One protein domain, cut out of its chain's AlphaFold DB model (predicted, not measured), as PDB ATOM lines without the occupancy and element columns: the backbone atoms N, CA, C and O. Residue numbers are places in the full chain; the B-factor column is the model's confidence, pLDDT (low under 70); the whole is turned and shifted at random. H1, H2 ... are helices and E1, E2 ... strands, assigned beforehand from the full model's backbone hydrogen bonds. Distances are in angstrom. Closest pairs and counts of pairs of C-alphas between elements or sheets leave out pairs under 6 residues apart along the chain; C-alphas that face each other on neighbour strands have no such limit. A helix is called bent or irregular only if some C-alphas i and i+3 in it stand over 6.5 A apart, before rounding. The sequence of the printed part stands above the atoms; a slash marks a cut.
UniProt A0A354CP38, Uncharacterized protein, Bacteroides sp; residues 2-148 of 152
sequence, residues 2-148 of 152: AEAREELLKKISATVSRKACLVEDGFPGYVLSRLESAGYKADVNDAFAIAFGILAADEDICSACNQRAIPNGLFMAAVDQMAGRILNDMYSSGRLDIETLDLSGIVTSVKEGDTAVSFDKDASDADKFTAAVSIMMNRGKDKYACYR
ATOM      1  N   ALA A   2     -31.933 -16.535  23.767       70.00
ATOM      2  CA  ALA A   2     -31.910 -17.521  24.862       70.00
ATOM      3  C   ALA A   2     -32.468 -18.907  24.466       70.00
ATOM      4  O   ALA A   2     -31.797 -19.909  24.682       70.00
ATOM      5  N   GLU A   3     -33.621 -18.957  23.788       77.50
ATOM      6  CA  GLU A   3     -34.251 -20.223  23.364       77.50
ATOM      7  C   GLU A   3     -33.379 -21.037  22.389       77.50
ATOM      8  O   GLU A   3     -33.232 -22.247  22.542       77.50
ATOM      9  N   ALA A   4     -32.726 -20.373  21.426       81.44
ATOM     10  CA  ALA A   4     -31.838 -21.033  20.463       81.44
ATOM     11  C   ALA A   4     -30.593 -21.638  21.137       81.44
ATOM     12  O   ALA A   4     -30.160 -22.735  20.787       81.44
ATOM     13  N   ARG A   5     -30.040 -20.948  22.143       84.44
ATOM     14  CA  ARG A   5     -28.903 -21.440  22.932       84.44
ATOM     15  C   ARG A   5     -29.287 -22.652  23.783       84.44
ATOM     16  O   ARG A   5     -28.494 -23.583  23.903       84.44
ATOM     17  N   GLU A   6     -30.486 -22.660  24.358       86.44
ATOM     18  CA  GLU A   6     -30.998 -23.809  25.115       86.44
ATOM     19  C   GLU A   6     -31.246 -25.026  24.220       86.44
ATOM     20  O   GLU A   6     -30.871 -26.143  24.583       86.44
ATOM     21  N   GLU A   7     -31.816 -24.828  23.027       88.69
ATOM     22  CA  GLU A   7     -32.013 -25.911  22.059       88.69
ATOM     23  C   GLU A   7     -30.677 -26.511  21.596       88.69
ATOM     24  O   GLU A   7     -30.513 -27.736  21.568       88.69
ATOM     25  N   LEU A   8     -29.704 -25.650  21.286       88.12
ATOM     26  CA  LEU A   8     -28.339 -26.037  20.941       88.12
ATOM     27  C   LEU A   8     -27.705 -26.873  22.059       88.12
ATOM     28  O   LEU A   8     -27.236 -27.986  21.812       88.12
ATOM     29  N   LEU A   9     -27.732 -26.364  23.294       87.19
ATOM     30  CA  LEU A   9     -27.166 -27.044  24.457       87.19
ATOM     31  C   LEU A   9     -27.830 -28.403  24.673       87.19
ATOM     32  O   LEU A   9     -27.139 -29.395  24.886       87.19
ATOM     33  N   LYS A  10     -29.155 -28.490  24.529       87.94
ATOM     34  CA  LYS A  10     -29.890 -29.754  24.635       87.94
ATOM     35  C   LYS A  10     -29.442 -30.772  23.583       87.94
ATOM     36  O   LYS A  10     -29.253 -31.941  23.918       87.94
ATOM     37  N   LYS A  11     -29.247 -30.352  22.327       87.31
ATOM     38  CA  LYS A  11     -28.760 -31.221  21.238       87.31
ATOM     39  C   LYS A  11     -27.323 -31.694  21.472       87.31
ATOM     40  O   LYS A  11     -27.035 -32.879  21.281       87.31
ATOM     41  N   ILE A  12     -26.442 -30.795  21.911       87.44
ATOM     42  CA  ILE A  12     -25.050 -31.129  22.236       87.44
ATOM     43  C   ILE A  12     -25.020 -32.124  23.393       87.44
ATOM     44  O   ILE A  12     -24.464 -33.208  23.237       87.44
ATOM     45  N   SER A  13     -25.680 -31.810  24.511       86.38
ATOM     46  CA  SER A  13     -25.737 -32.689  25.682       86.38
ATOM     47  C   SER A  13     -26.310 -34.061  25.329       86.38
ATOM     48  O   SER A  13     -25.705 -35.067  25.670       86.38
ATOM     49  N   ALA A  14     -27.388 -34.139  24.541       85.75
ATOM     50  CA  ALA A  14     -27.950 -35.421  24.098       85.75
ATOM     51  C   ALA A  14     -26.974 -36.275  23.262       85.75
ATOM     52  O   ALA A  14     -27.050 -37.507  23.267       85.75
ATOM     53  N   THR A  15     -26.065 -35.636  22.526       83.62
ATOM     54  CA  THR A  15     -25.024 -36.323  21.750       83.62
ATOM     55  C   THR A  15     -23.870 -36.756  22.654       83.62
ATOM     56  O   THR A  15     -23.398 -37.889  22.564       83.62
ATOM     57  N   VAL A  16     -23.466 -35.871  23.564       81.56
ATOM     58  CA  VAL A  16     -22.362 -36.049  24.508       81.56
ATOM     59  C   VAL A  16     -22.652 -37.135  25.551       81.56
ATOM     60  O   VAL A  16     -21.785 -37.966  25.814       81.56
ATOM     61  N   SER A  17     -23.883 -37.217  26.068       72.50
ATOM     62  CA  SER A  17     -24.301 -38.208  27.074       72.50
ATOM     63  C   SER A  17     -24.159 -39.668  26.622       72.50
ATOM     64  O   SER A  17     -24.299 -40.578  27.436       72.50
ATOM     65  N   ARG A  18     -23.870 -39.934  25.339       62.44
ATOM     66  CA  ARG A  18     -23.587 -41.292  24.847       62.44
ATOM     67  C   ARG A  18     -22.199 -41.810  25.247       62.44
ATOM     68  O   ARG A  18     -21.957 -43.004  25.081       62.44
ATOM     69  N   LYS A  19     -21.292 -40.963  25.758       64.38
ATOM     70  CA  LYS A  19     -19.923 -41.344  26.151       64.38
ATOM     71  C   LYS A  19     -19.699 -41.161  27.651       64.38
ATOM     72  O   LYS A  19     -19.901 -40.087  28.198       64.38
ATOM     73  N   ALA A  20     -19.204 -42.214  28.298       50.38
ATOM     74  CA  ALA A  20     -19.025 -42.268  29.748       50.38
ATOM     75  C   ALA A  20     -17.802 -41.492  30.302       50.38
ATOM     76  O   ALA A  20     -17.712 -41.382  31.520       50.38
ATOM     77  N   CYS A  21     -16.867 -40.974  29.471       52.75
ATOM     78  CA  CYS A  21     -15.711 -40.181  29.975       52.75
ATOM     79  C   CYS A  21     -16.122 -38.785  30.475       52.75
ATOM     80  O   CYS A  21     -15.445 -38.211  31.326       52.75
ATOM     81  N   LEU A  22     -17.243 -38.248  29.986       59.12
ATOM     82  CA  LEU A  22     -17.721 -36.913  30.336       59.12
ATOM     83  C   LEU A  22     -18.602 -37.014  31.581       59.12
ATOM     84  O   LEU A  22     -19.821 -37.093  31.500       59.12
ATOM     85  N   VAL A  23     -17.956 -37.105  32.742       51.03
ATOM     86  CA  VAL A  23     -18.621 -37.378  34.028       51.03
ATOM     87  C   VAL A  23     -19.202 -36.112  34.688       51.03
ATOM     88  O   VAL A  23     -19.913 -36.231  35.678       51.03
ATOM     89  N   GLU A  24     -18.996 -34.906  34.143       56.44
ATOM     90  CA  GLU A  24     -19.572 -33.679  34.726       56.44
ATOM     91  C   GLU A  24     -20.444 -32.900  33.727       56.44
ATOM     92  O   GLU A  24     -19.974 -32.466  32.672       56.44
ATOM     93  N   ASP A  25     -21.710 -32.673  34.103       60.41
ATOM     94  CA  ASP A  25     -22.794 -32.027  33.331       60.41
ATOM     95  C   ASP A  25     -22.529 -30.555  32.914       60.41
ATOM     96  O   ASP A  25     -23.421 -29.857  32.432       60.41
ATOM     97  N   GLY A  26     -21.302 -30.052  33.078       76.88
ATOM     98  CA  GLY A  26     -20.932 -28.660  32.816       76.88
ATOM     99  C   GLY A  26     -20.269 -28.397  31.461       76.88
ATOM    100  O   GLY A  26     -20.432 -27.304  30.917       76.88
ATOM    101  N   PHE A  27     -19.530 -29.358  30.891       85.00
ATOM    102  CA  PHE A  27     -18.633 -29.094  29.750       85.00
ATOM    103  C   PHE A  27     -19.306 -28.409  28.547       85.00
ATOM    104  O   PHE A  27     -18.794 -27.372  28.119       85.00
ATOM    105  N   PRO A  28     -20.457 -28.885  28.026       89.06
ATOM    106  CA  PRO A  28     -21.105 -28.255  26.874       89.06
ATOM    107  C   PRO A  28     -21.415 -26.770  27.087       89.06
ATOM    108  O   PRO A  28     -21.209 -25.954  26.191       89.06
ATOM    109  N   GLY A  29     -21.868 -26.402  28.289       89.62
ATOM    110  CA  GLY A  29     -22.191 -25.017  28.625       89.62
ATOM    111  C   GLY A  29     -20.956 -24.118  28.667       89.62
ATOM    112  O   GLY A  29     -20.988 -23.018  28.115       89.62
ATOM    113  N   TYR A  30     -19.864 -24.587  29.278       91.00
ATOM    114  CA  TYR A  30     -18.608 -23.832  29.343       91.00
ATOM    115  C   TYR A  30     -17.933 -23.702  27.977       91.00
ATOM    116  O   TYR A  30     -17.417 -22.632  27.662       91.00
ATOM    117  N   VAL A  31     -17.973 -24.752  27.153       91.62
ATOM    118  CA  VAL A  31     -17.415 -24.723  25.793       91.62
ATOM    119  C   VAL A  31     -18.160 -23.713  24.925       91.62
ATOM    120  O   VAL A  31     -17.514 -22.921  24.248       91.62
ATOM    121  N   LEU A  32     -19.493 -23.656  24.998       90.94
ATOM    122  CA  LEU A  32     -20.267 -22.636  24.282       90.94
ATOM    123  C   LEU A  32     -19.893 -21.217  24.716       90.94
ATOM    124  O   LEU A  32     -19.585 -20.383  23.870       90.94
ATOM    125  N   SER A  33     -19.836 -20.958  26.025       90.25
ATOM    126  CA  SER A  33     -19.408 -19.651  26.541       90.25
ATOM    127  C   SER A  33     -17.976 -19.303  26.118       90.25
ATOM    128  O   SER A  33     -17.657 -18.136  25.892       90.25
ATOM    129  N   ARG A  34     -17.099 -20.307  25.995       89.19
ATOM    130  CA  ARG A  34     -15.718 -20.113  25.554       89.19
ATOM    131  C   ARG A  34     -15.605 -19.823  24.057       89.19
ATOM    132  O   ARG A  34     -14.749 -19.032  23.665       89.19
ATOM    133  N   LEU A  35     -16.452 -20.440  23.236       88.81
ATOM    134  CA  LEU A  35     -16.554 -20.155  21.804       88.81
ATOM    135  C   LEU A  35     -17.103 -18.745  21.558       88.81
ATOM    136  O   LEU A  35     -16.530 -18.004  20.762       88.81
ATOM    137  N   GLU A  36     -18.135 -18.340  22.308       87.62
ATOM    138  CA  GLU A  36     -18.677 -16.977  22.265       87.62
ATOM    139  C   GLU A  36     -17.602 -15.939  22.627       87.62
ATOM    140  O   GLU A  36     -17.459 -14.932  21.934       87.62
ATOM    141  N   SER A  37     -16.785 -16.202  23.657       82.44
ATOM    142  CA  SER A  37     -15.672 -15.315  24.025       82.44
ATOM    143  C   SER A  37     -14.498 -15.340  23.042       82.44
ATOM    144  O   SER A  37     -13.689 -14.418  23.042       82.44
ATOM    145  N   ALA A  38     -14.398 -16.371  22.199       79.69
ATOM    146  CA  ALA A  38     -13.463 -16.424  21.076       79.69
ATOM    147  C   ALA A  38     -14.001 -15.722  19.812       79.69
ATOM    148  O   ALA A  38     -13.301 -15.683  18.805       79.69
ATOM    149  N   GLY A  39     -15.227 -15.190  19.847       80.12
ATOM    150  CA  GLY A  39     -15.858 -14.506  18.718       80.12
ATOM    151  C   GLY A  39     -16.669 -15.415  17.790       80.12
ATOM    152  O   GLY A  39     -17.241 -14.924  16.821       80.12
ATOM    153  N   TYR A  40     -16.782 -16.715  18.084       84.62
ATOM    154  CA  TYR A  40     -17.580 -17.645  17.285       84.62
ATOM    155  C   TYR A  40     -19.015 -17.756  17.817       84.62
ATOM    156  O   TYR A  40     -19.248 -18.142  18.964       84.62
ATOM    157  N   LYS A  41     -19.999 -17.447  16.964       85.75
ATOM    158  CA  LYS A  41     -21.428 -17.603  17.271       85.75
ATOM    159  C   LYS A  41     -21.925 -18.940  16.730       85.75
ATOM    160  O   LYS A  41     -22.159 -19.067  15.533       85.75
ATOM    161  N   ALA A  42     -22.086 -19.914  17.619       85.50
ATOM    162  CA  ALA A  42     -22.568 -21.245  17.264       85.50
ATOM    163  C   ALA A  42     -24.041 -21.228  16.823       85.50
ATOM    164  O   ALA A  42     -24.892 -20.666  17.520       85.50
ATOM    165  N   ASP A  43     -24.342 -21.903  15.713       87.81
ATOM    166  CA  ASP A  43     -25.707 -22.158  15.255       87.81
ATOM    167  C   ASP A  43     -26.169 -23.579  15.621       87.81
ATOM    168  O   ASP A  43     -25.372 -24.485  15.872       87.81
ATOM    169  N   VAL A  44     -27.485 -23.810  15.619       86.56
ATOM    170  CA  VAL A  44     -28.087 -25.128  15.878       86.56
ATOM    171  C   VAL A  44     -27.562 -26.205  14.916       86.56
ATOM    172  O   VAL A  44     -27.437 -27.369  15.307       86.56
ATOM    173  N   ASN A  45     -27.205 -25.832  13.684       87.25
ATOM    174  CA  ASN A  45     -26.602 -26.733  12.699       87.25
ATOM    175  C   ASN A  45     -25.164 -27.162  13.054       87.25
ATOM    176  O   ASN A  45     -24.675 -28.181  12.556       87.25
ATOM    177  N   ASP A  46     -24.491 -26.432  13.942       87.88
ATOM    178  CA  ASP A  46     -23.140 -26.747  14.408       87.88
ATOM    179  C   ASP A  46     -23.142 -27.700  15.610       87.88
ATOM    180  O   ASP A  46     -22.087 -28.200  15.999       87.88
ATOM    181  N   ALA A  47     -24.317 -28.031  16.165       90.25
ATOM    182  CA  ALA A  47     -24.455 -28.863  17.362       90.25
ATOM    183  C   ALA A  47     -23.669 -30.182  17.281       90.25
ATOM    184  O   ALA A  47     -23.016 -30.576  18.246       90.25
ATOM    185  N   PHE A  48     -23.700 -30.859  16.127       89.75
ATOM    186  CA  PHE A  48     -22.949 -32.100  15.939       89.75
ATOM    187  C   PHE A  48     -21.437 -31.864  15.871       89.75
ATOM    188  O   PHE A  48     -20.687 -32.611  16.491       89.75
ATOM    189  N   ALA A  49     -20.986 -30.828  15.157       90.25
ATOM    190  CA  ALA A  49     -19.563 -30.504  15.044       90.25
ATOM    191  C   ALA A  49     -18.971 -30.134  16.413       90.25
ATOM    192  O   ALA A  49     -17.912 -30.630  16.791       90.25
ATOM    193  N   ILE A  50     -19.712 -29.348  17.199       91.62
ATOM    194  CA  ILE A  50     -19.347 -28.978  18.569       91.62
ATOM    195  C   ILE A  50     -19.304 -30.216  19.468       91.62
ATOM    196  O   ILE A  50     -18.310 -30.446  20.154       91.62
ATOM    197  N   ALA A  51     -20.349 -31.050  19.446       91.12
ATOM    198  CA  ALA A  51     -20.385 -32.276  20.242       91.12
ATOM    199  C   ALA A  51     -19.243 -33.236  19.876       91.12
ATOM    200  O   ALA A  51     -18.621 -33.821  20.760       91.12
ATOM    201  N   PHE A  52     -18.940 -33.378  18.585       90.62
ATOM    202  CA  PHE A  52     -17.832 -34.194  18.107       90.62
ATOM    203  C   PHE A  52     -16.482 -33.662  18.603       90.62
ATOM    204  O   PHE A  52     -15.697 -34.431  19.156       90.62
ATOM    205  N   GLY A  53     -16.240 -32.352  18.485       91.44
ATOM    206  CA  GLY A  53     -15.017 -31.720  18.979       91.44
ATOM    207  C   GLY A  53     -14.823 -31.903  20.489       91.44
ATOM    208  O   GLY A  53     -13.722 -32.238  20.926       91.44
ATOM    209  N   ILE A  54     -15.903 -31.787  21.276       91.69
ATOM    210  CA  ILE A  54     -15.902 -32.082  22.720       91.69
ATOM    211  C   ILE A  54     -15.486 -33.534  22.978       91.69
ATOM    212  O   ILE A  54     -14.566 -33.783  23.752       91.69
ATOM    213  N   LEU A  55     -16.145 -34.492  22.320       90.19
ATOM    214  CA  LEU A  55     -15.917 -35.927  22.527       90.19
ATOM    215  C   LEU A  55     -14.515 -36.380  22.109       90.19
ATOM    216  O   LEU A  55     -13.970 -37.311  22.709       90.19
ATOM    217  N   ALA A  56     -13.958 -35.757  21.073       90.56
ATOM    218  CA  ALA A  56     -12.632 -36.073  20.569       90.56
ATOM    219  C   ALA A  56     -11.529 -35.470  21.454       90.56
ATOM    220  O   ALA A  56     -10.590 -36.177  21.807       90.56
ATOM    221  N   ALA A  57     -11.670 -34.214  21.898       91.12
ATOM    222  CA  ALA A  57     -10.752 -33.632  22.884       91.12
ATOM    223  C   ALA A  57     -10.787 -34.393  24.219       91.12
ATOM    224  O   ALA A  57      -9.743 -34.658  24.806       91.12
ATOM    225  N   ASP A  58     -11.977 -34.786  24.680       90.38
ATOM    226  CA  ASP A  58     -12.140 -35.639  25.858       90.38
ATOM    227  C   ASP A  58     -11.367 -36.956  25.724       90.38
ATOM    228  O   ASP A  58     -10.633 -37.341  26.633       90.38
ATOM    229  N   GLU A  59     -11.448 -37.608  24.562       89.44
ATOM    230  CA  GLU A  59     -10.684 -38.827  24.288       89.44
ATOM    231  C   GLU A  59      -9.179 -38.597  24.338       89.44
ATOM    232  O   GLU A  59      -8.467 -39.370  24.978       89.44
ATOM    233  N   ASP A  60      -8.705 -37.523  23.708       91.06
ATOM    234  CA  ASP A  60      -7.290 -37.165  23.668       91.06
ATOM    235  C   ASP A  60      -6.746 -36.914  25.090       91.06
ATOM    236  O   ASP A  60      -5.681 -37.423  25.453       91.06
ATOM    237  N   ILE A  61      -7.500 -36.196  25.934       90.75
ATOM    238  CA  ILE A  61      -7.140 -35.903  27.332       90.75
ATOM    239  C   ILE A  61      -7.187 -37.174  28.192       90.75
ATOM    240  O   ILE A  61      -6.211 -37.484  28.889       90.75
ATOM    241  N   CYS A  62      -8.303 -37.917  28.145       89.62
ATOM    242  CA  CYS A  62      -8.497 -39.172  28.875       89.62
ATOM    243  C   CYS A  62      -7.379 -40.172  28.508       89.62
ATOM    244  O   CYS A  62      -6.769 -40.778  29.393       89.62
ATOM    245  N   SER A  63      -7.056 -40.300  27.217       89.75
ATOM    246  CA  SER A  63      -5.991 -41.165  26.695       89.75
ATOM    247  C   SER A  63      -4.606 -40.717  27.167       89.75
ATOM    248  O   SER A  63      -3.857 -41.518  27.730       89.75
ATOM    249  N   ALA A  64      -4.279 -39.425  27.058       90.56
ATOM    250  CA  ALA A  64      -2.987 -38.895  27.496       90.56
ATOM    251  C   ALA A  64      -2.742 -39.073  29.007       90.56
ATOM    252  O   ALA A  64      -1.616 -39.359  29.430       90.56
ATOM    253  N   CYS A  65      -3.796 -38.944  29.818       90.00
ATOM    254  CA  CYS A  65      -3.742 -39.146  31.266       90.00
ATOM    255  C   CYS A  65      -3.976 -40.611  31.688       90.00
ATOM    256  O   CYS A  65      -3.873 -40.926  32.875       90.00
ATOM    257  N   ASN A  66      -4.294 -41.518  30.757       89.38
ATOM    258  CA  ASN A  66      -4.749 -42.883  31.050       89.38
ATOM    259  C   ASN A  66      -5.909 -42.936  32.068       89.38
ATOM    260  O   ASN A  66      -5.970 -43.832  32.916       89.38
ATOM    261  N   GLN A  67      -6.831 -41.977  32.009       85.75
ATOM    262  CA  GLN A  67      -7.981 -41.894  32.906       85.75
ATOM    263  C   GLN A  67      -9.291 -42.154  32.161       85.75
ATOM    264  O   GLN A  67      -9.361 -42.082  30.940       85.75
ATOM    265  N   ARG A  68     -10.330 -42.513  32.921       84.62
ATOM    266  CA  ARG A  68     -11.692 -42.727  32.406       84.62
ATOM    267  C   ARG A  68     -12.553 -41.470  32.448       84.62
ATOM    268  O   ARG A  68     -13.719 -41.572  32.116       84.62
ATOM    269  N   ALA A  69     -12.021 -40.357  32.930       86.50
ATOM    270  CA  ALA A  69     -12.681 -39.064  32.955       86.50
ATOM    271  C   ALA A  69     -11.612 -37.977  33.058       86.50
ATOM    272  O   ALA A  69     -10.497 -38.243  33.526       86.50
ATOM    273  N   ILE A  70     -11.961 -36.763  32.639       87.25
ATOM    274  CA  ILE A  70     -11.090 -35.598  32.770       87.25
ATOM    275  C   ILE A  70     -10.919 -35.268  34.266       87.25
ATOM    276  O   ILE A  70     -11.912 -35.064  34.962       87.25
ATOM    277  N   PRO A  71      -9.681 -35.196  34.786       87.12
ATOM    278  CA  PRO A  71      -9.428 -34.774  36.162       87.12
ATOM    279  C   PRO A  71      -9.919 -33.344  36.426       87.12
ATOM    280  O   PRO A  71      -9.667 -32.452  35.619       87.12
ATOM    281  N   ASN A  72     -10.505 -33.077  37.600       84.69
ATOM    282  CA  ASN A  72     -11.067 -31.758  37.944       84.69
ATOM    283  C   ASN A  72     -10.046 -30.610  37.817       84.69
ATOM    284  O   ASN A  72     -10.387 -29.509  37.394       84.69
ATOM    285  N   GLY A  73      -8.767 -30.868  38.115       87.44
ATOM    286  CA  GLY A  73      -7.695 -29.875  37.960       87.44
ATOM    287  C   GLY A  73      -7.356 -29.511  36.507       87.44
ATOM    288  O   GLY A  73      -6.634 -28.543  36.274       87.44
ATOM    289  N   LEU A  74      -7.891 -30.254  35.535       89.62
ATOM    290  CA  LEU A  74      -7.785 -29.984  34.105       89.62
ATOM    291  C   LEU A  74      -9.079 -29.418  33.510       89.62
ATOM    292  O   LEU A  74      -9.078 -29.132  32.322       89.62
ATOM    293  N   PHE A  75     -10.149 -29.197  34.284       89.81
ATOM    294  CA  PHE A  75     -11.457 -28.795  33.744       89.81
ATOM    295  C   PHE A  75     -11.383 -27.565  32.823       89.81
ATOM    296  O   PHE A  75     -11.765 -27.631  31.659       89.81
ATOM    297  N   MET A  76     -10.817 -26.455  33.306       89.69
ATOM    298  CA  MET A  76     -10.718 -25.214  32.518       89.69
ATOM    299  C   MET A  76      -9.755 -25.346  31.330       89.69
ATOM    300  O   MET A  76      -9.990 -24.769  30.274       89.69
ATOM    301  N   ALA A  77      -8.689 -26.136  31.484       91.00
ATOM    302  CA  ALA A  77      -7.766 -26.432  30.391       91.00
ATOM    303  C   ALA A  77      -8.440 -27.291  29.311       91.00
ATOM    304  O   ALA A  77      -8.258 -27.043  28.126       91.00
ATOM    305  N   ALA A  78      -9.260 -28.257  29.715       91.44
ATOM    306  CA  ALA A  78     -10.021 -29.113  28.824       91.44
ATOM    307  C   ALA A  78     -11.092 -28.329  28.057       91.44
ATOM    308  O   ALA A  78     -11.227 -28.536  26.858       91.44
ATOM    309  N   VAL A  79     -11.793 -27.389  28.705       91.94
ATOM    310  CA  VAL A  79     -12.733 -26.478  28.022       91.94
ATOM    311  C   VAL A  79     -12.029 -25.690  26.916       91.94
ATOM    312  O   VAL A  79     -12.544 -25.622  25.800       91.94
ATOM    313  N   ASP A  80     -10.842 -25.143  27.195       91.00
ATOM    314  CA  ASP A  80     -10.046 -24.451  26.178       91.00
ATOM    315  C   ASP A  80      -9.625 -25.404  25.054       91.00
ATOM    316  O   ASP A  80      -9.820 -25.094  23.884       91.00
ATOM    317  N   GLN A  81      -9.135 -26.600  25.373       91.69
ATOM    318  CA  GLN A  81      -8.744 -27.562  24.341       91.69
ATOM    319  C   GLN A  81      -9.910 -28.004  23.455       91.69
ATOM    320  O   GLN A  81      -9.742 -28.128  22.242       91.69
ATOM    321  N   MET A  82     -11.089 -28.217  24.043       93.75
ATOM    322  CA  MET A  82     -12.318 -28.529  23.314       93.75
ATOM    323  C   MET A  82     -12.687 -27.381  22.373       93.75
ATOM    324  O   MET A  82     -12.906 -27.617  21.186       93.75
ATOM    325  N   ALA A  83     -12.706 -26.141  22.870       92.38
ATOM    326  CA  ALA A  83     -13.007 -24.965  22.058       92.38
ATOM    327  C   ALA A  83     -11.982 -24.771  20.926       92.38
ATOM    328  O   ALA A  83     -12.368 -24.564  19.778       92.38
ATOM    329  N   GLY A  84     -10.688 -24.921  21.218       91.50
ATOM    330  CA  GLY A  84      -9.614 -24.834  20.230       91.50
ATOM    331  C   GLY A  84      -9.740 -25.901  19.146       91.50
ATOM    332  O   GLY A  84      -9.661 -25.587  17.962       91.50
ATOM    333  N   ARG A  85     -10.023 -27.152  19.526       92.81
ATOM    334  CA  ARG A  85     -10.259 -28.238  18.565       92.81
ATOM    335  C   ARG A  85     -11.451 -27.937  17.661       92.81
ATOM    336  O   ARG A  85     -11.333 -28.089  16.453       92.81
ATOM    337  N   ILE A  86     -12.568 -27.474  18.223       92.50
ATOM    338  CA  ILE A  86     -13.762 -27.116  17.442       92.50
ATOM    339  C   ILE A  86     -13.434 -26.018  16.428       92.50
ATOM    340  O   ILE A  86     -13.769 -26.157  15.256       92.50
ATOM    341  N   LEU A  87     -12.753 -24.951  16.855       91.44
ATOM    342  CA  LEU A  87     -12.352 -23.861  15.964       91.44
ATOM    343  C   LEU A  87     -11.422 -24.357  14.849       91.44
ATOM    344  O   LEU A  87     -11.619 -24.001  13.689       91.44
ATOM    345  N   ASN A  88     -10.460 -25.220  15.182       91.12
ATOM    346  CA  ASN A  88      -9.552 -25.818  14.208       91.12
ATOM    347  C   ASN A  88     -10.276 -26.719  13.197       91.12
ATOM    348  O   ASN A  88     -10.008 -26.643  12.000       91.12
ATOM    349  N   ASP A  89     -11.194 -27.567  13.664       90.81
ATOM    350  CA  ASP A  89     -11.954 -28.497  12.823       90.81
ATOM    351  C   ASP A  89     -12.912 -27.730  11.891       90.81
ATOM    352  O   ASP A  89     -13.046 -28.055  10.706       90.81
ATOM    353  N   MET A  90     -13.539 -26.660  12.386       88.88
ATOM    354  CA  MET A  90     -14.417 -25.797  11.587       88.88
ATOM    355  C   MET A  90     -13.632 -24.974  10.557       88.88
ATOM    356  O   MET A  90     -14.074 -24.849   9.415       88.88
ATOM    357  N   TYR A  91     -12.441 -24.489  10.916       88.19
ATOM    358  CA  TYR A  91     -11.534 -23.817   9.985       88.19
ATOM    359  C   TYR A  91     -11.019 -24.765   8.897       88.19
ATOM    360  O   TYR A  91     -11.156 -24.489   7.708       88.19
ATOM    361  N   SER A  92     -10.521 -25.939   9.288       86.00
ATOM    362  CA  SER A  92      -9.962 -26.933   8.360       86.00
ATOM    363  C   SER A  92     -11.005 -27.500   7.392       86.00
ATOM    364  O   SER A  92     -10.665 -27.932   6.294       86.00
ATOM    365  N   SER A  93     -12.280 -27.509   7.791       84.88
ATOM    366  CA  SER A  93     -13.396 -27.950   6.946       84.88
ATOM    367  C   SER A  93     -13.980 -26.843   6.059       84.88
ATOM    368  O   SER A  93     -14.936 -27.103   5.329       84.88
ATOM    369  N   GLY A  94     -13.433 -25.621   6.107       82.19
ATOM    370  CA  GLY A  94     -13.927 -24.471   5.343       82.19
ATOM    371  C   GLY A  94     -15.289 -23.950   5.812       82.19
ATOM    372  O   GLY A  94     -15.946 -23.207   5.089       82.19
ATOM    373  N   ARG A  95     -15.740 -24.358   7.006       79.44
ATOM    374  CA  ARG A  95     -17.008 -23.919   7.615       79.44
ATOM    375  C   ARG A  95     -16.865 -22.652   8.452       79.44
ATOM    376  O   ARG A  95     -17.875 -22.091   8.867       79.44
ATOM    377  N   LEU A  96     -15.634 -22.241   8.733       80.88
ATOM    378  CA  LEU A  96     -15.305 -21.043   9.486       80.88
ATOM    379  C   LEU A  96     -14.471 -20.122   8.603       80.88
ATOM    380  O   LEU A  96     -13.393 -20.506   8.150       80.88
ATOM    381  N   ASP A  97     -14.980 -18.915   8.395       75.75
ATOM    382  CA  ASP A  97     -14.260 -17.856   7.704       75.75
ATOM    383  C   ASP A  97     -13.595 -16.934   8.730       75.75
ATOM    384  O   ASP A  97     -14.244 -16.434   9.653       75.75
ATOM    385  N   ILE A  98     -12.291 -16.724   8.573       69.94
ATOM    386  CA  ILE A  98     -11.477 -15.916   9.483       69.94
ATOM    387  C   ILE A  98     -11.947 -14.457   9.471       69.94
ATOM    388  O   ILE A  98     -11.911 -13.808  10.513       69.94
ATOM    389  N   GLU A  99     -12.460 -13.962   8.339       64.75
ATOM    390  CA  GLU A  99     -12.968 -12.587   8.221       64.75
ATOM    391  C   GLU A  99     -14.190 -12.325   9.114       64.75
ATOM    392  O   GLU A  99     -14.487 -11.181   9.462       64.75
ATOM    393  N   THR A 100     -14.900 -13.383   9.514       64.00
ATOM    394  CA  THR A 100     -16.075 -13.281  10.394       64.00
ATOM    395  C   THR A 100     -15.726 -13.262  11.881       64.00
ATOM    396  O   THR A 100     -16.601 -12.989  12.708       64.00
ATOM    397  N   LEU A 101     -14.467 -13.537  12.236       66.25
ATOM    398  CA  LEU A 101     -13.991 -13.520  13.613       66.25
ATOM    399  C   LEU A 101     -13.463 -12.135  13.986       66.25
ATOM    400  O   LEU A 101     -12.669 -11.529  13.271       66.25
ATOM    401  N   ASP A 102     -13.866 -11.649  15.161       61.47
ATOM    402  CA  ASP A 102     -13.313 -10.420  15.725       61.47
ATOM    403  C   ASP A 102     -11.913 -10.688  16.302       61.47
ATOM    404  O   ASP A 102     -11.734 -10.981  17.485       61.47
ATOM    405  N   LEU A 103     -10.902 -10.610  15.434       59.50
ATOM    406  CA  LEU A 103      -9.494 -10.775  15.802       59.50
ATOM    407  C   LEU A 103      -8.884  -9.498  16.404       59.50
ATOM    408  O   LEU A 103      -7.692  -9.488  16.711       59.50
ATOM    409  N   SER A 104      -9.661  -8.424  16.604       53.53
ATOM    410  CA  SER A 104      -9.151  -7.143  17.125       53.53
ATOM    411  C   SER A 104      -8.553  -7.254  18.537       53.53
ATOM    412  O   SER A 104      -7.715  -6.437  18.926       53.53
ATOM    413  N   GLY A 105      -8.937  -8.295  19.285       49.25
ATOM    414  CA  GLY A 105      -8.385  -8.656  20.591       49.25
ATOM    415  C   GLY A 105      -7.196  -9.626  20.560       49.25
ATOM    416  O   GLY A 105      -6.645  -9.915  21.625       49.25
ATOM    417  N   ILE A 106      -6.780 -10.139  19.392       50.47
ATOM    418  CA  ILE A 106      -5.557 -10.945  19.271       50.47
ATOM    419  C   ILE A 106      -4.372 -10.003  19.445       50.47
ATOM    420  O   ILE A 106      -3.889  -9.356  18.515       50.47
ATOM    421  N   VAL A 107      -3.928  -9.902  20.694       48.56
ATOM    422  CA  VAL A 107      -2.738  -9.155  21.074       48.56
ATOM    423  C   VAL A 107      -1.570  -9.700  20.255       48.56
ATOM    424  O   VAL A 107      -1.343 -10.908  20.194       48.56
ATOM    425  N   THR A 108      -0.796  -8.790  19.667       50.97
ATOM    426  CA  THR A 108       0.451  -9.034  18.916       50.97
ATOM    427  C   THR A 108       1.485  -9.893  19.660       50.97
ATOM    428  O   THR A 108       2.467 -10.340  19.067       50.97
ATOM    429  N   SER A 109       1.242 -10.173  20.942       45.72
ATOM    430  CA  SER A 109       1.880 -11.224  21.717       45.72
ATOM    431  C   SER A 109       0.883 -11.872  22.683       45.72
ATOM    432  O   SER A 109       0.290 -11.177  23.512       45.72
ATOM    433  N   VAL A 110       0.763 -13.199  22.652       50.88
ATOM    434  CA  VAL A 110       0.082 -13.970  23.704       50.88
ATOM    435  C   VAL A 110       1.163 -14.573  24.592       50.88
ATOM    436  O   VAL A 110       1.981 -15.370  24.129       50.88
ATOM    437  N   LYS A 111       1.204 -14.142  25.859       39.94
ATOM    438  CA  LYS A 111       2.124 -14.666  26.871       39.94
ATOM    439  C   LYS A 111       1.328 -15.496  27.871       39.94
ATOM    440  O   LYS A 111       0.699 -14.955  28.776       39.94
ATOM    441  N   GLU A 112       1.340 -16.810  27.687       47.56
ATOM    442  CA  GLU A 112       0.752 -17.762  28.628       47.56
ATOM    443  C   GLU A 112       1.878 -18.488  29.361       47.56
ATOM    444  O   GLU A 112       2.559 -19.349  28.801       47.56
ATOM    445  N   GLY A 113       2.103 -18.101  30.621       54.12
ATOM    446  CA  GLY A 113       3.189 -18.648  31.434       54.12
ATOM    447  C   GLY A 113       4.557 -18.402  30.792       54.12
ATOM    448  O   GLY A 113       4.967 -17.253  30.633       54.12
ATOM    449  N   ASP A 114       5.241 -19.490  30.431       37.00
ATOM    450  CA  ASP A 114       6.585 -19.482  29.831       37.00
ATOM    451  C   ASP A 114       6.568 -19.538  28.289       37.00
ATOM    452  O   ASP A 114       7.608 -19.522  27.637       37.00
ATOM    453  N   THR A 115       5.378 -19.586  27.676       43.00
ATOM    454  CA  THR A 115       5.230 -19.550  26.215       43.00
ATOM    455  C   THR A 115       4.844 -18.147  25.763       43.00
ATOM    456  O   THR A 115       3.797 -17.617  26.138       43.00
ATOM    457  N   ALA A 116       5.721 -17.526  24.976       50.50
ATOM    458  CA  ALA A 116       5.459 -16.268  24.292       50.50
ATOM    459  C   ALA A 116       5.383 -16.548  22.791       50.50
ATOM    460  O   ALA A 116       6.362 -16.999  22.197       50.50
ATOM    461  N   VAL A 117       4.230 -16.275  22.184       54.31
ATOM    462  CA  VAL A 117       4.102 -16.258  20.725       54.31
ATOM    463  C   VAL A 117       4.167 -14.804  20.284       54.31
ATOM    464  O   VAL A 117       3.253 -14.032  20.565       54.31
ATOM    465  N   SER A 118       5.281 -14.430  19.657       58.25
ATOM    466  CA  SER A 118       5.465 -13.127  19.016       58.25
ATOM    467  C   SER A 118       5.088 -13.259  17.549       58.25
ATOM    468  O   SER A 118       5.682 -14.069  16.838       58.25
ATOM    469  N   PHE A 119       4.116 -12.475  17.096       58.50
ATOM    470  CA  PHE A 119       3.769 -12.425  15.682       58.50
ATOM    471  C   PHE A 119       4.718 -11.483  14.948       58.50
ATOM    472  O   PHE A 119       4.983 -10.374  15.419       58.50
ATOM    473  N   ASP A 120       5.232 -11.924  13.801       59.28
ATOM    474  CA  ASP A 120       5.932 -11.020  12.894       59.28
ATOM    475  C   ASP A 120       4.942  -9.970  12.362       59.28
ATOM    476  O   ASP A 120       3.738 -10.231  12.262       59.28
ATOM    477  N   LYS A 121       5.427  -8.770  12.032       58.28
ATOM    478  CA  LYS A 121       4.566  -7.668  11.561       58.28
ATOM    479  C   LYS A 121       3.834  -8.010  10.260       58.28
ATOM    480  O   LYS A 121       2.773  -7.444  10.017       58.28
ATOM    481  N   ASP A 122       4.370  -8.957   9.493       64.62
ATOM    482  CA  ASP A 122       3.837  -9.430   8.212       64.62
ATOM    483  C   ASP A 122       3.059 -10.759   8.315       64.62
ATOM    484  O   ASP A 122       2.683 -11.334   7.295       64.62
ATOM    485  N   ALA A 123       2.808 -11.279   9.525       67.38
ATOM    486  CA  ALA A 123       2.045 -12.518   9.688       67.38
ATOM    487  C   ALA A 123       0.593 -12.347   9.204       67.38
ATOM    488  O   ALA A 123      -0.094 -11.398   9.603       67.38
ATOM    489  N   SER A 124       0.118 -13.296   8.388       77.19
ATOM    490  CA  SER A 124      -1.267 -13.327   7.916       77.19
ATOM    491  C   SER A 124      -2.234 -13.528   9.083       77.19
ATOM    492  O   SER A 124      -1.906 -14.167  10.086       77.19
ATOM    493  N   ASP A 125      -3.459 -13.030   8.953       76.19
ATOM    494  CA  ASP A 125      -4.501 -13.223   9.966       76.19
ATOM    495  C   ASP A 125      -4.862 -14.708  10.135       76.19
ATOM    496  O   ASP A 125      -5.156 -15.158  11.244       76.19
ATOM    497  N   ALA A 126      -4.700 -15.502   9.071       79.31
ATOM    498  CA  ALA A 126      -4.796 -16.959   9.119       79.31
ATOM    499  C   ALA A 126      -3.698 -17.606   9.981       79.31
ATOM    500  O   ALA A 126      -3.970 -18.540  10.742       79.31
ATOM    501  N   ASP A 127      -2.468 -17.094   9.909       80.69
ATOM    502  CA  ASP A 127      -1.344 -17.600  10.703       80.69
ATOM    503  C   ASP A 127      -1.526 -17.235  12.181       80.69
ATOM    504  O   ASP A 127      -1.315 -18.068  13.067       80.69
ATOM    505  N   LYS A 128      -1.996 -16.010  12.453       77.81
ATOM    506  CA  LYS A 128      -2.337 -15.550  13.808       77.81
ATOM    507  C   LYS A 128      -3.444 -16.394  14.425       77.81
ATOM    508  O   LYS A 128      -3.314 -16.831  15.570       77.81
ATOM    509  N   PHE A 129      -4.501 -16.664  13.662       82.62
ATOM    510  CA  PHE A 129      -5.600 -17.522  14.087       82.62
ATOM    511  C   PHE A 129      -5.116 -18.943  14.393       82.62
ATOM    512  O   PHE A 129      -5.345 -19.452  15.490       82.62
ATOM    513  N   THR A 130      -4.378 -19.559  13.466       84.31
ATOM    514  CA  THR A 130      -3.860 -20.926  13.632       84.31
ATOM    515  C   THR A 130      -2.955 -21.035  14.861       84.31
ATOM    516  O   THR A 130      -3.058 -21.991  15.633       84.31
ATOM    517  N   ALA A 131      -2.105 -20.036  15.106       84.38
ATOM    518  CA  ALA A 131      -1.268 -19.987  16.299       84.38
ATOM    519  C   ALA A 131      -2.092 -19.839  17.589       84.38
ATOM    520  O   ALA A 131      -1.858 -20.576  18.547       84.38
ATOM    521  N   ALA A 132      -3.078 -18.937  17.619       83.19
ATOM    522  CA  ALA A 132      -3.947 -18.739  18.780       83.19
ATOM    523  C   ALA A 132      -4.751 -20.006  19.119       83.19
ATOM    524  O   ALA A 132      -4.828 -20.416  20.279       83.19
ATOM    525  N   VAL A 133      -5.296 -20.671  18.099       88.00
ATOM    526  CA  VAL A 133      -6.002 -21.946  18.246       88.00
ATOM    527  C   VAL A 133      -5.055 -23.047  18.727       88.00
ATOM    528  O   VAL A 133      -5.409 -23.801  19.633       88.00
ATOM    529  N   SER A 134      -3.825 -23.097  18.209       88.44
ATOM    530  CA  SER A 134      -2.801 -24.043  18.664       88.44
ATOM    531  C   SER A 134      -2.450 -23.862  20.146       88.44
ATOM    532  O   SER A 134      -2.338 -24.853  20.870       88.44
ATOM    533  N   ILE A 135      -2.345 -22.623  20.644       87.62
ATOM    534  CA  ILE A 135      -2.161 -22.357  22.084       87.62
ATOM    535  C   ILE A 135      -3.336 -22.946  22.874       87.62
ATOM    536  O   ILE A 135      -3.128 -23.704  23.823       87.62
ATOM    537  N   MET A 136      -4.567 -22.671  22.436       89.38
ATOM    538  CA  MET A 136      -5.784 -23.160  23.088       89.38
ATOM    539  C   MET A 136      -5.829 -24.699  23.153       89.38
ATOM    540  O   MET A 136      -6.090 -25.273  24.208       89.38
ATOM    541  N   MET A 137      -5.470 -25.373  22.055       90.56
ATOM    542  CA  MET A 137      -5.391 -26.838  21.952       90.56
ATOM    543  C   MET A 137      -4.274 -27.469  22.793       90.56
ATOM    544  O   MET A 137      -4.313 -28.670  23.070       90.56
ATOM    545  N   ASN A 138      -3.248 -26.708  23.177       90.00
ATOM    546  CA  ASN A 138      -2.117 -27.213  23.958       90.00
ATOM    547  C   ASN A 138      -2.163 -26.805  25.436       90.00
ATOM    548  O   ASN A 138      -1.333 -27.258  26.229       90.00
ATOM    549  N   ARG A 139      -3.149 -26.002  25.834       88.06
ATOM    550  CA  ARG A 139      -3.256 -25.471  27.189       88.06
ATOM    551  C   ARG A 139      -3.405 -26.574  28.234       88.06
ATOM    552  O   ARG A 139      -4.301 -27.403  28.147       88.06
ATOM    553  N   GLY A 140      -2.554 -26.580  29.259       86.31
ATOM    554  CA  GLY A 140      -2.610 -27.549  30.360       86.31
ATOM    555  C   GLY A 140      -2.019 -28.930  30.049       86.31
ATOM    556  O   GLY A 140      -2.022 -29.787  30.936       86.31
ATOM    557  N   LYS A 141      -1.483 -29.155  28.836       89.94
ATOM    558  CA  LYS A 141      -0.776 -30.402  28.484       89.94
ATOM    559  C   LYS A 141       0.467 -30.635  29.341       89.94
ATOM    560  O   LYS A 141       0.789 -31.779  29.655       89.94
ATOM    561  N   ASP A 142       1.123 -29.563  29.778       89.31
ATOM    562  CA  ASP A 142       2.230 -29.576  30.740       89.31
ATOM    563  C   ASP A 142       1.853 -30.277  32.058       89.31
ATOM    564  O   ASP A 142       2.679 -30.948  32.677       89.31
ATOM    565  N   LYS A 143       0.576 -30.205  32.451       88.56
ATOM    566  CA  LYS A 143       0.065 -30.788  33.698       88.56
ATOM    567  C   LYS A 143      -0.406 -32.231  33.550       88.56
ATOM    568  O   LYS A 143      -0.732 -32.857  34.555       88.56
ATOM    569  N   TYR A 144      -0.431 -32.800  32.342       91.06
ATOM    570  CA  TYR A 144      -0.917 -34.171  32.126       91.06
ATOM    571  C   TYR A 144      -0.114 -35.208  32.896       91.06
ATOM    572  O   TYR A 144      -0.681 -36.164  33.426       91.06
ATOM    573  N   ALA A 145       1.199 -34.996  33.003       88.94
ATOM    574  CA  ALA A 145       2.078 -35.870  33.767       88.94
ATOM    575  C   ALA A 145       1.624 -36.003  35.233       88.94
ATOM    576  O   ALA A 145       1.679 -37.100  35.782       88.94
ATOM    577  N   CYS A 146       1.084 -34.934  35.831       89.50
ATOM    578  CA  CYS A 146       0.590 -34.926  37.211       89.50
ATOM    579  C   CYS A 146      -0.648 -35.812  37.425       89.50
ATOM    580  O   CYS A 146      -0.929 -36.207  38.554       89.50
ATOM    581  N   TYR A 147      -1.393 -36.120  36.360       88.81
ATOM    582  CA  TYR A 147      -2.625 -36.910  36.420       88.81
ATOM    583  C   TYR A 147      -2.496 -38.278  35.748       88.81
ATOM    584  O   TYR A 147      -3.464 -39.045  35.731       88.81
ATOM    585  N   ARG A 148      -1.328 -38.608  35.186       87.56
ATOM    586  CA  ARG A 148      -1.147 -39.834  34.414       87.56
ATOM    587  C   ARG A 148      -1.215 -41.064  35.318       87.56
ATOM    588  O   ARG A 148      -0.425 -41.207  36.246       87.56
TER     589      ARG A 148
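What this domain is: This is residues 2 to 148 of the 152 residues of an uncharacterized protein of Bacteroides sp (UniProt A0A354CP38). Crossed helices pack round H4, which runs through the core: H2 and H3 cross it steeply, and H5 packs beside it, running opposite ways. H1 covers H2 and H3 on the side away from H4, short H6 meets the end of H3, and the small hairpin E1 E2 lies beyond H5, far from the core. The printed part has 147 residues with six named helices and two named strands, in the order H1 H2 H3 H4 E1 E2 H5 H6; the sheet E1 - E2 is antiparallel and the class is mostly helix. The whole is compact, with a radius of gyration of the C-alphas of 15.4 A, and spans 46 by 39 by 24 A.

Where its parts are: Strand E1 is residues 109 to 112, with C-alpha 109 at (1.880, -11.224, 21.717), and E2 is residues 115 to 118. H5, residues 125 to 138, is 19.9 A from first to last C-alpha. H4, residues 72 to 92, is 30.0 A long, with a kink of 28 degrees near residue 79. H3, residues 44 to 65, is the longest helix at 32.0 A. H2 is residues 27 to 37; H1, residues 2 to 16, begins at (-31.910, -17.521, 24.862) and is 20.8 A long. H6, residues 141 to 147, ends at (-2.625, -36.910, 36.420). H3 and H4 are irregular, with C-alphas 45 and 48 at 7.3 A and 73 and 76 at 7.8 A; H6 only just is, with 142 and 145 at 7.0 A.

How they stand to each other: E1 and E2 form a hairpin, with N 112 and O 115 at 3.0 A and N 117 and O 110 at 3.1 A, within hydrogen-bond range. The closest C-alphas of E2 and H5, Val 117 and Ala 131, are 7.9 A apart. H5 touches H4 along residues 80 to 88 of H4 alone, closest at the C-alphas of Gln 81 and Met 137, 4.2 A, at a shallow tilt of 31 degrees, opposite ways. H4 touches H3, closest at Gly 53 and Ile 86, C-alphas 5.0 A apart, at a steep tilt of 52 degrees. With residues 79 to 83 alone, H4 touches H2, closest at the C-alphas of Val 31 and Val 79, 5.5 A. H1 touches H3, closest at the C-alphas of Leu 8 and Val 44, 5.2 A, and with residues 9 to 13 alone H2, at those of Ser 13 and Pro 28, 6.5 A. H3 touches H6 with residues 64 to 65 alone, closest at the C-alphas of Cys 65 and Tyr 147, 5.7 A. Every O i to N i+4 pair is within hydrogen-bond range in H1, H2 and H5, against 16 of 18 in H3, 15 of 17 in H4 and 0 of 3 in H6, where 3 of 4 O i to N i+3 pairs are.

The domain as a whole: The C-alphas farthest apart, of Arg 18 and Lys 121, are 45.8 A apart. The printed part has no cut; the link from H4 to E1 is long, 16 residues. Mean pLDDT of the printed part is 79.8, with residues 18 to 25 and 98 to 123 under 70.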